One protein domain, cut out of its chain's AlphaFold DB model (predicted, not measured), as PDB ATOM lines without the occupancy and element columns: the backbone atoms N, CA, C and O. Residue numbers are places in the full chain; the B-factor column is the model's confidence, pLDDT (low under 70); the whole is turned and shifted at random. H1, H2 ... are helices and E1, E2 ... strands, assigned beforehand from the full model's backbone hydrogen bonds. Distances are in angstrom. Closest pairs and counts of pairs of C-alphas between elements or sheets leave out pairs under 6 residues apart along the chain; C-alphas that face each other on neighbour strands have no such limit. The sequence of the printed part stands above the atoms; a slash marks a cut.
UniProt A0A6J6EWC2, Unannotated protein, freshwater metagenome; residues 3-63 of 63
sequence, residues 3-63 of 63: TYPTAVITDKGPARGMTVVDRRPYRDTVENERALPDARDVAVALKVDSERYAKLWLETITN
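What this domain is: This is residues 3 to 63 of the 63 residues of the protein "Unannotated protein" of freshwater metagenome (UniProt A0A6J6EWC2). A small antiparallel sheet of three short strands sits at the base of a long arm, residues 46 to 63, which sticks out from it and bears the one named helix, H1. Away from that arm, a loop at residues 27 to 33 also stands free. The printed part has 61 residues, with E1, E2, E3 and H1 in that order along the chain, and the sheet runs E2, E1, E3. The class is mixed, helices and strands, with under half of the residues in named elements. The whole is extended, with a radius of gyration of the C-alphas of 17.6 A, and flat, spanning 54 by 33 by 15 A.

How they stand to each other: The inner strand of the sheet is E1, residues 3 to 8. It forms a hairpin with the edge strand E2, residues 19 to 21, antiparallel at 148 degrees; C-alphas 8 and 19 face each other at 4.5 A, and N 20 and O 7 are within hydrogen-bond range at 2.8 A. The other edge strand, E3, residues 40 to 44, is antiparallel to E1 at 114 degrees; C-alphas 3 and 43 face each other at 4.3 A, and N 6 and O 40 are 2.8 A apart, within hydrogen-bond range. The pairing is staggered: E1 pairs with E3 over residues 3 to 6 and with E2 over residues 6 to 8. E2 and E3 are only just apart, 8.5 A at the closest. H1, residues 50 to 62, is not on the sheet, with 0 pairs of C-alphas within 10 A, and is apart from E1 and E2. In H1 every O i to N i+4 pair is within hydrogen-bond range.

Where its parts are: E1 begins at C-alpha 3 (32.985, 27.740, 15.018) and is 15.7 A long; E2 is 6.5 A and E3 11.3 A. H1 is 18.3 A long, from C-alpha 50 (30.986, 47.974, 10.088) to C-alpha 62 (32.496, 55.662, -6.402).

The domain as a whole: The C-alphas farthest apart, of Val 30 and Asn 63, are 56.2 A apart. The printed part has no cut. The link from E2 to E3, 18 residues, is long. Residues 26 to 35 and residue 63 are under pLDDT 70.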
ATOM      1  N   THR A   3      33.584  28.900  15.688       90.69
ATOM      2  CA  THR A   3      32.985  27.740  15.018       90.69
ATOM      3  C   THR A   3      31.979  27.074  15.941       90.69
ATOM      4  O   THR A   3      32.295  26.810  17.099       90.69
ATOM      5  N   TYR A   4      30.788  26.787  15.417       89.25
ATOM      6  CA  TYR A   4      29.688  26.211  16.185       89.25
ATOM      7  C   TYR A   4      28.980  25.083  15.424       89.25
ATOM      8  O   TYR A   4      28.787  25.208  14.206       89.25
ATOM      9  N   PRO A   5      28.502  24.034  16.125       90.69
ATOM     10  CA  PRO A   5      27.578  23.066  15.551       90.69
ATOM     11  C   PRO A   5      26.297  23.767  15.092       90.69
ATOM     12  O   PRO A   5      25.607  24.420  15.875       90.69
ATOM     13  N   THR A   6      25.990  23.648  13.805       91.31
ATOM     14  CA  THR A   6      24.907  24.388  13.153       91.31
ATOM     15  C   THR A   6      24.101  23.464  12.249       91.31
ATOM     16  O   THR A   6      24.684  22.710  11.469       91.31
ATOM     17  N   ALA A   7      22.772  23.541  12.316       93.38
ATOM     18  CA  ALA A   7      21.863  22.834  11.410       93.38
ATOM     19  C   ALA A   7      20.715  23.746  10.959       93.38
ATOM     20  O   ALA A   7      20.460  24.792  11.559       93.38
ATOM     21  N   VAL A   8      20.001  23.337   9.910       94.12
ATOM     22  CA  VAL A   8      18.789  24.013   9.430       94.12
ATOM     23  C   VAL A   8      17.600  23.092   9.646       94.12
ATOM     24  O   VAL A   8      17.650  21.924   9.271       94.12
ATOM     25  N   ILE A   9      16.515  23.618  10.212       93.19
ATOM     26  CA  ILE A   9      15.264  22.867  10.354       93.19
ATOM     27  C   ILE A   9      14.625  22.717   8.971       93.19
ATOM     28  O   ILE A   9      14.213  23.700   8.351       93.19
ATOM     29  N   THR A  10      14.534  21.486   8.476       93.62
ATOM     30  CA  THR A  10      13.973  21.170   7.150       93.62
ATOM     31  C   THR A  10      12.533  20.657   7.211       93.62
ATOM     32  O   THR A  10      11.809  20.766   6.211       93.62
ATOM     33  N   ASP A  11      12.110  20.171   8.382       93.25
ATOM     34  CA  ASP A  11      10.763  19.680   8.656       93.25
ATOM     35  C   ASP A  11       9.689  20.733   8.378       93.25
ATOM     36  O   ASP A  11       9.906  21.942   8.489       93.25
ATOM     37  N   LYS A  12       8.489  20.275   8.012       95.50
ATOM     38  CA  LYS A  12       7.335  21.164   7.831       95.50
ATOM     39  C   LYS A  12       6.952  21.801   9.169       95.50
ATOM     40  O   LYS A  12       6.803  21.106  10.165       95.50
ATOM     41  N   GLY A  13       6.714  23.111   9.165       96.31
ATOM     42  CA  GLY A  13       6.267  23.843  10.350       96.31
ATOM     43  C   GLY A  13       6.735  25.299  10.360       96.31
ATOM     44  O   GLY A  13       7.426  25.730   9.435       96.31
ATOM     45  N   PRO A  14       6.383  26.062  11.408       96.88
ATOM     46  CA  PRO A  14       6.728  27.482  11.527       96.88
ATOM     47  C   PRO A  14       8.235  27.737  11.663       96.88
ATOM     48  O   PRO A  14       8.701  28.824  11.345       96.88
ATOM     49  N   ALA A  15       9.000  26.740  12.115       94.50
ATOM     50  CA  ALA A  15      10.450  26.836  12.252       94.50
ATOM     51  C   ALA A  15      11.216  26.379  10.996       94.50
ATOM     52  O   ALA A  15      12.444  26.398  10.996       94.50
ATOM     53  N   ARG A  16      10.526  25.961   9.922       96.06
ATOM     54  CA  ARG A  16      11.185  25.510   8.690       96.06
ATOM     55  C   ARG A  16      12.055  26.621   8.103       96.06
ATOM     56  O   ARG A  16      11.578  27.727   7.872       96.06
ATOM     57  N   GLY A  17      13.312  26.305   7.812       96.00
ATOM     58  CA  GLY A  17      14.312  27.250   7.311       96.00
ATOM     59  C   GLY A  17      15.066  28.010   8.404       96.00
ATOM     60  O   GLY A  17      15.980  28.765   8.087       96.00
ATOM     61  N   MET A  18      14.730  27.808   9.681       95.69
ATOM     62  CA  MET A  18      15.488  28.380  10.788       95.69
ATOM     63  C   MET A  18      16.850  27.695  10.915       95.69
ATOM     64  O   MET A  18      16.935  26.466  10.989       95.69
ATOM     65  N   THR A  19      17.905  28.502  10.985       94.50
ATOM     66  CA  THR A  19      19.253  28.050  11.334       94.50
ATOM     67  C   THR A  19      19.381  27.988  12.850       94.50
ATOM     68  O   THR A  19      19.261  29.010  13.527       94.50
ATOM     69  N   VAL A  20      19.644  26.801  13.387       92.25
ATOM     70  CA  VAL A  20      19.902  26.589  14.812       92.25
ATOM     71  C   VAL A  20      21.406  26.476  15.018       92.25
ATOM     72  O   VAL A  20      22.067  25.676  14.357       92.25
ATOM     73  N   VAL A  21      21.938  27.286  15.932       91.50
ATOM     74  CA  VAL A  21      23.366  27.344  16.267       91.50
ATOM     75  C   VAL A  21      23.535  26.943  17.725       91.50
ATOM     76  O   VAL A  21      23.020  27.621  18.618       91.50
ATOM     77  N   ASP A  22      24.267  25.864  17.976       88.06
ATOM     78  CA  ASP A  22      24.585  25.445  19.336       88.06
ATOM     79  C   ASP A  22      25.771  26.247  19.876       88.06
ATOM     80  O   ASP A  22      26.920  26.024  19.503       88.06
ATOM     81  N   ARG A  23      25.477  27.210  20.753       86.38
ATOM     82  CA  ARG A  23      26.472  28.084  21.396       86.38
ATOM     83  C   ARG A  23      26.797  27.672  22.828       86.38
ATOM     84  O   ARG A  23      27.450  28.431  23.548       86.38
ATOM     85  N   ARG A  24      26.282  26.531  23.291       82.25
ATOM     86  CA  ARG A  24      26.530  26.076  24.661       82.25
ATOM     87  C   ARG A  24      28.024  25.757  24.811       82.25
ATOM     88  O   ARG A  24      28.619  25.217  23.880       82.25
ATOM     89  N   PRO A  25      28.652  26.088  25.954       72.94
ATOM     90  CA  PRO A  25      30.033  25.700  26.204       72.94
ATOM     91  C   PRO A  25      30.123  24.175  26.166       72.94
ATOM     92  O   PRO A  25      29.429  23.498  26.929       72.94
ATOM     93  N   TYR A  26      30.943  23.648  25.258       60.47
ATOM     94  CA  TYR A  26      31.160  22.212  25.136       60.47
ATOM     95  C   TYR A  26      31.729  21.702  26.464       60.47
ATOM     96  O   TYR A  26      32.790  22.146  26.902       60.47
ATOM     97  N   ARG A  27      30.978  20.843  27.155       54.66
ATOM     98  CA  ARG A  27      31.438  20.184  28.381       54.66
ATOM     99  C   ARG A  27      31.900  18.786  28.001       54.66
ATOM    100  O   ARG A  27      31.138  18.062  27.368       54.66
ATOM    101  N   ASP A  28      33.103  18.411  28.430       53.16
ATOM    102  CA  ASP A  28      33.746  17.103  28.207       53.16
ATOM    103  C   ASP A  28      33.034  15.920  28.905       53.16
ATOM    104  O   ASP A  28      33.647  14.916  29.263       53.16
ATOM    105  N   THR A  29      31.730  16.023  29.149       50.41
ATOM    106  CA  THR A  29      30.921  14.969  29.756       50.41
ATOM    107  C   THR A  29      30.214  14.150  28.684       50.41
ATOM    108  O   THR A  29      29.716  14.684  27.698       50.41
ATOM    109  N   VAL A  30      30.159  12.843  28.938       50.56
ATOM    110  CA  VAL A  30      29.826  11.712  28.051       50.56
ATOM    111  C   VAL A  30      28.441  11.783  27.362       50.56
ATOM    112  O   VAL A  30      28.175  11.001  26.460       50.56
ATOM    113  N   GLU A  31      27.584  12.752  27.694       47.16
ATOM    114  CA  GLU A  31      26.230  12.926  27.135       47.16
ATOM    115  C   GLU A  31      26.058  14.250  26.370       47.16
ATOM    116  O   GLU A  31      25.131  15.019  26.609       47.16
ATOM    117  N   ASN A  32      26.952  14.556  25.434       53.41
ATOM    118  CA  ASN A  32      26.654  15.548  24.399       53.41
ATOM    119  C   ASN A  32      26.456  14.823  23.069       53.41
ATOM    120  O   ASN A  32      27.228  14.998  22.124       53.41
ATOM    121  N   GLU A  33      25.397  14.009  22.982       57.12
ATOM    122  CA  GLU A  33      24.781  13.779  21.675       57.12
ATOM    123  C   GLU A  33      24.583  15.161  21.045       57.12
ATOM    124  O   GLU A  33      24.099  16.089  21.706       57.12
ATOM    125  N   ARG A  34      25.043  15.349  19.801       57.38
ATOM    126  CA  ARG A  34      24.817  16.614  19.101       57.38
ATOM    127  C   ARG A  34      23.329  16.923  19.218       57.38
ATOM    128  O   ARG A  34      22.513  16.153  18.726       57.38
ATOM    129  N   ALA A  35      22.981  18.052  19.841       64.00
ATOM    130  CA  ALA A  35      21.576  18.431  20.033       64.00
ATOM    131  C   ALA A  35      20.808  18.569  18.710       64.00
ATOM    132  O   ALA A  35      19.584  18.634  18.697       64.00
ATOM    133  N   LEU A  36      21.543  18.620  17.599       73.06
ATOM    134  CA  LEU A  36      21.047  18.632  16.240       73.06
ATOM    135  C   LEU A  36      21.703  17.455  15.493       73.06
ATOM    136  O   LEU A  36      22.913  17.515  15.242       73.06
ATOM    137  N   PRO A  37      20.941  16.409  15.127       75.75
ATOM    138  CA  PRO A  37      21.468  15.213  14.462       75.75
ATOM    139  C   PRO A  37      22.304  15.522  13.211       75.75
ATOM    140  O   PRO A  37      23.362  14.930  13.006       75.75
ATOM    141  N   ASP A  38      21.887  16.525  12.434       83.56
ATOM    142  CA  ASP A  38      22.521  16.914  11.169       83.56
ATOM    143  C   ASP A  38      23.486  18.108  11.287       83.56
ATOM    144  O   ASP A  38      23.859  18.714  10.277       83.56
ATOM    145  N   ALA A  39      23.904  18.486  12.502       88.44
ATOM    146  CA  ALA A  39      24.772  19.649  12.669       88.44
ATOM    147  C   ALA A  39      26.140  19.488  11.991       88.44
ATOM    148  O   ALA A  39      26.763  18.423  11.987       88.44
ATOM    149  N   ARG A  40      26.659  20.593  11.462       89.94
ATOM    150  CA  ARG A  40      28.030  20.724  10.957       89.94
ATOM    151  C   ARG A  40      28.728  21.864  11.678       89.94
ATOM    152  O   ARG A  40      28.079  22.813  12.105       89.94
ATOM    153  N   ASP A  41      30.044  21.765  11.796       91.00
ATOM    154  CA  ASP A  41      30.850  22.827  12.385       91.00
ATOM    155  C   ASP A  41      30.982  23.964  11.367       91.00
ATOM    156  O   ASP A  41      31.576  23.800  10.301       91.00
ATOM    157  N   VAL A  42      30.364  25.103  11.676       92.81
ATOM    158  CA  VAL A  42      30.282  26.268  10.787       92.81
ATOM    159  C   VAL A  42      30.907  27.473  11.476       92.81
ATOM    160  O   VAL A  42      30.638  27.732  12.648       92.81
ATOM    161  N   ALA A  43      31.723  28.229  10.742       94.75
ATOM    162  CA  ALA A  43      32.236  29.515  11.199       94.75
ATOM    163  C   ALA A  43      31.096  30.547  11.208       94.75
ATOM    164  O   ALA A  43      30.681  31.036  10.157       94.75
ATOM    165  N   VAL A  44      30.587  30.884  12.394       92.69
ATOM    166  CA  VAL A  44      29.493  31.846  12.557       92.69
ATOM    167  C   VAL A  44      30.070  33.211  12.918       92.69
ATOM    168  O   VAL A  44      30.788  33.383  13.906       92.69
ATOM    169  N   ALA A  45      29.749  34.217  12.106       92.25
ATOM    170  CA  ALA A  45      30.087  35.602  12.398       92.25
ATOM    171  C   ALA A  45      29.093  36.186  13.411       92.25
ATOM    172  O   ALA A  45      27.929  36.402  13.091       92.25
ATOM    173  N   LEU A  46      29.558  36.473  14.630       89.81
ATOM    174  CA  LEU A  46      28.753  37.150  15.660       89.81
ATOM    175  C   LEU A  46      28.908  38.677  15.641       89.81
ATOM    176  O   LEU A  46      28.134  39.389  16.275       89.81
ATOM    177  N   LYS A  47      29.937  39.176  14.952       92.75
ATOM    178  CA  LYS A  47      30.253  40.597  14.803       92.75
ATOM    179  C   LYS A  47      30.812  40.845  13.409       92.75
ATOM    180  O   LYS A  47      31.438  39.960  12.824       92.75
ATOM    181  N   VAL A  48      30.619  42.063  12.919       93.75
ATOM    182  CA  VAL A  48      31.187  42.558  11.665       93.75
ATOM    183  C   VAL A  48      31.888  43.886  11.931       93.75
ATOM    184  O   VAL A  48      31.439  44.668  12.767       93.75
ATOM    185  N   ASP A  49      32.992  44.125  11.230       96.62
ATOM    186  CA  ASP A  49      33.637  45.435  11.179       96.62
ATOM    187  C   ASP A  49      32.822  46.343  10.247       96.62
ATOM    188  O   ASP A  49      32.950  46.290   9.020       96.62
ATOM    189  N   SER A  50      31.910  47.119  10.835       97.19
ATOM    190  CA  SER A  50      30.986  47.974  10.088       97.19
ATOM    191  C   SER A  50      31.685  49.153   9.417       97.19
ATOM    192  O   SER A  50      31.275  49.548   8.328       97.19
ATOM    193  N   GLU A  51      32.740  49.700  10.028       97.69
ATOM    194  CA  GLU A  51      33.500  50.821   9.464       97.69
ATOM    195  C   GLU A  51      34.225  50.392   8.192       97.69
ATOM    196  O   GLU A  51      34.101  51.033   7.144       97.69
ATOM    197  N   ARG A  52      34.915  49.247   8.248       97.44
ATOM    198  CA  ARG A  52      35.569  48.676   7.073       97.44
ATOM    199  C   ARG A  52      34.563  48.311   5.988       97.44
ATOM    200  O   ARG A  52      34.840  48.542   4.811       97.44
ATOM    201  N   TYR A  53      33.412  47.756   6.362       97.12
ATOM    202  CA  TYR A  53      32.367  47.406   5.400       97.12
ATOM    203  C   TYR A  53      31.801  48.643   4.691       97.12
ATOM    204  O   TYR A  53      31.668  48.642   3.469       97.12
ATOM    205  N   ALA A  54      31.535  49.725   5.429       97.56
ATOM    206  CA  ALA A  54      31.063  50.984   4.854       97.56
ATOM    207  C   ALA A  54      32.095  51.604   3.903       97.56
ATOM    208  O   ALA A  54      31.735  52.044   2.812       97.56
ATOM    209  N   LYS A  55      33.381  51.587   4.279       97.81
ATOM    210  CA  LYS A  55      34.468  52.048   3.407       97.81
ATOM    211  C   LYS A  55      34.519  51.249   2.103       97.81
ATOM    212  O   LYS A  55      34.538  51.852   1.036       97.81
ATOM    213  N   LEU A  56      34.470  49.918   2.191       97.50
ATOM    214  CA  LEU A  56      34.459  49.038   1.019       97.50
ATOM    215  C   LEU A  56      33.256  49.320   0.108       97.50
ATOM    216  O   LEU A  56      33.395  49.363  -1.113       97.50
ATOM    217  N   TRP A  57      32.076  49.525   0.696       97.12
ATOM    218  CA  TRP A  57      30.873  49.861  -0.060       97.12
ATOM    219  C   TRP A  57      31.029  51.176  -0.825       97.12
ATOM    220  O   TRP A  57      30.780  51.208  -2.028       97.12
ATOM    221  N   LEU A  58      31.479  52.239  -0.149       98.00
ATOM    222  CA  LEU A  58      31.704  53.541  -0.776       98.00
ATOM    223  C   LEU A  58      32.714  53.434  -1.922       98.00
ATOM    224  O   LEU A  58      32.402  53.858  -3.026       98.00
ATOM    225  N   GLU A  59      33.857  52.783  -1.696       97.62
ATOM    226  CA  GLU A  59      34.868  52.537  -2.736       97.62
ATOM    227  C   GLU A  59      34.304  51.794  -3.956       97.62
ATOM    228  O   GLU A  59      34.739  52.043  -5.080       97.62
ATOM    229  N   THR A  60      33.339  50.894  -3.748       97.81
ATOM    230  CA  THR A  60      32.712  50.107  -4.820       97.81
ATOM    231  C   THR A  60      31.756  50.940  -5.672       97.81
ATOM    232  O   THR A  60      31.656  50.693  -6.867       97.81
ATOM    233  N   ILE A  61      31.038  51.902  -5.082       97.38
ATOM    234  CA  ILE A  61      30.054  52.724  -5.812       97.38
ATOM    235  C   ILE A  61      30.635  54.027  -6.374       97.38
ATOM    236  O   ILE A  61      29.964  54.692  -7.161       97.38
ATOM    237  N   THR A  62      31.829  54.436  -5.931       94.62
ATOM    238  CA  THR A  62      32.496  55.662  -6.402       94.62
ATOM    239  C   THR A  62      33.601  55.424  -7.432       94.62
ATOM    240  O   THR A  62      34.112  56.405  -7.970       94.62
ATOM    241  N   ASN A  63      33.996  54.168  -7.676       67.81
ATOM    242  CA  ASN A  63      34.851  53.778  -8.809       67.81
ATOM    243  C   ASN A  63      34.001  53.402 -10.025       67.81
ATOM    244  O   ASN A  63      34.502  53.605 -11.152       67.81
TER     245      ASN A  63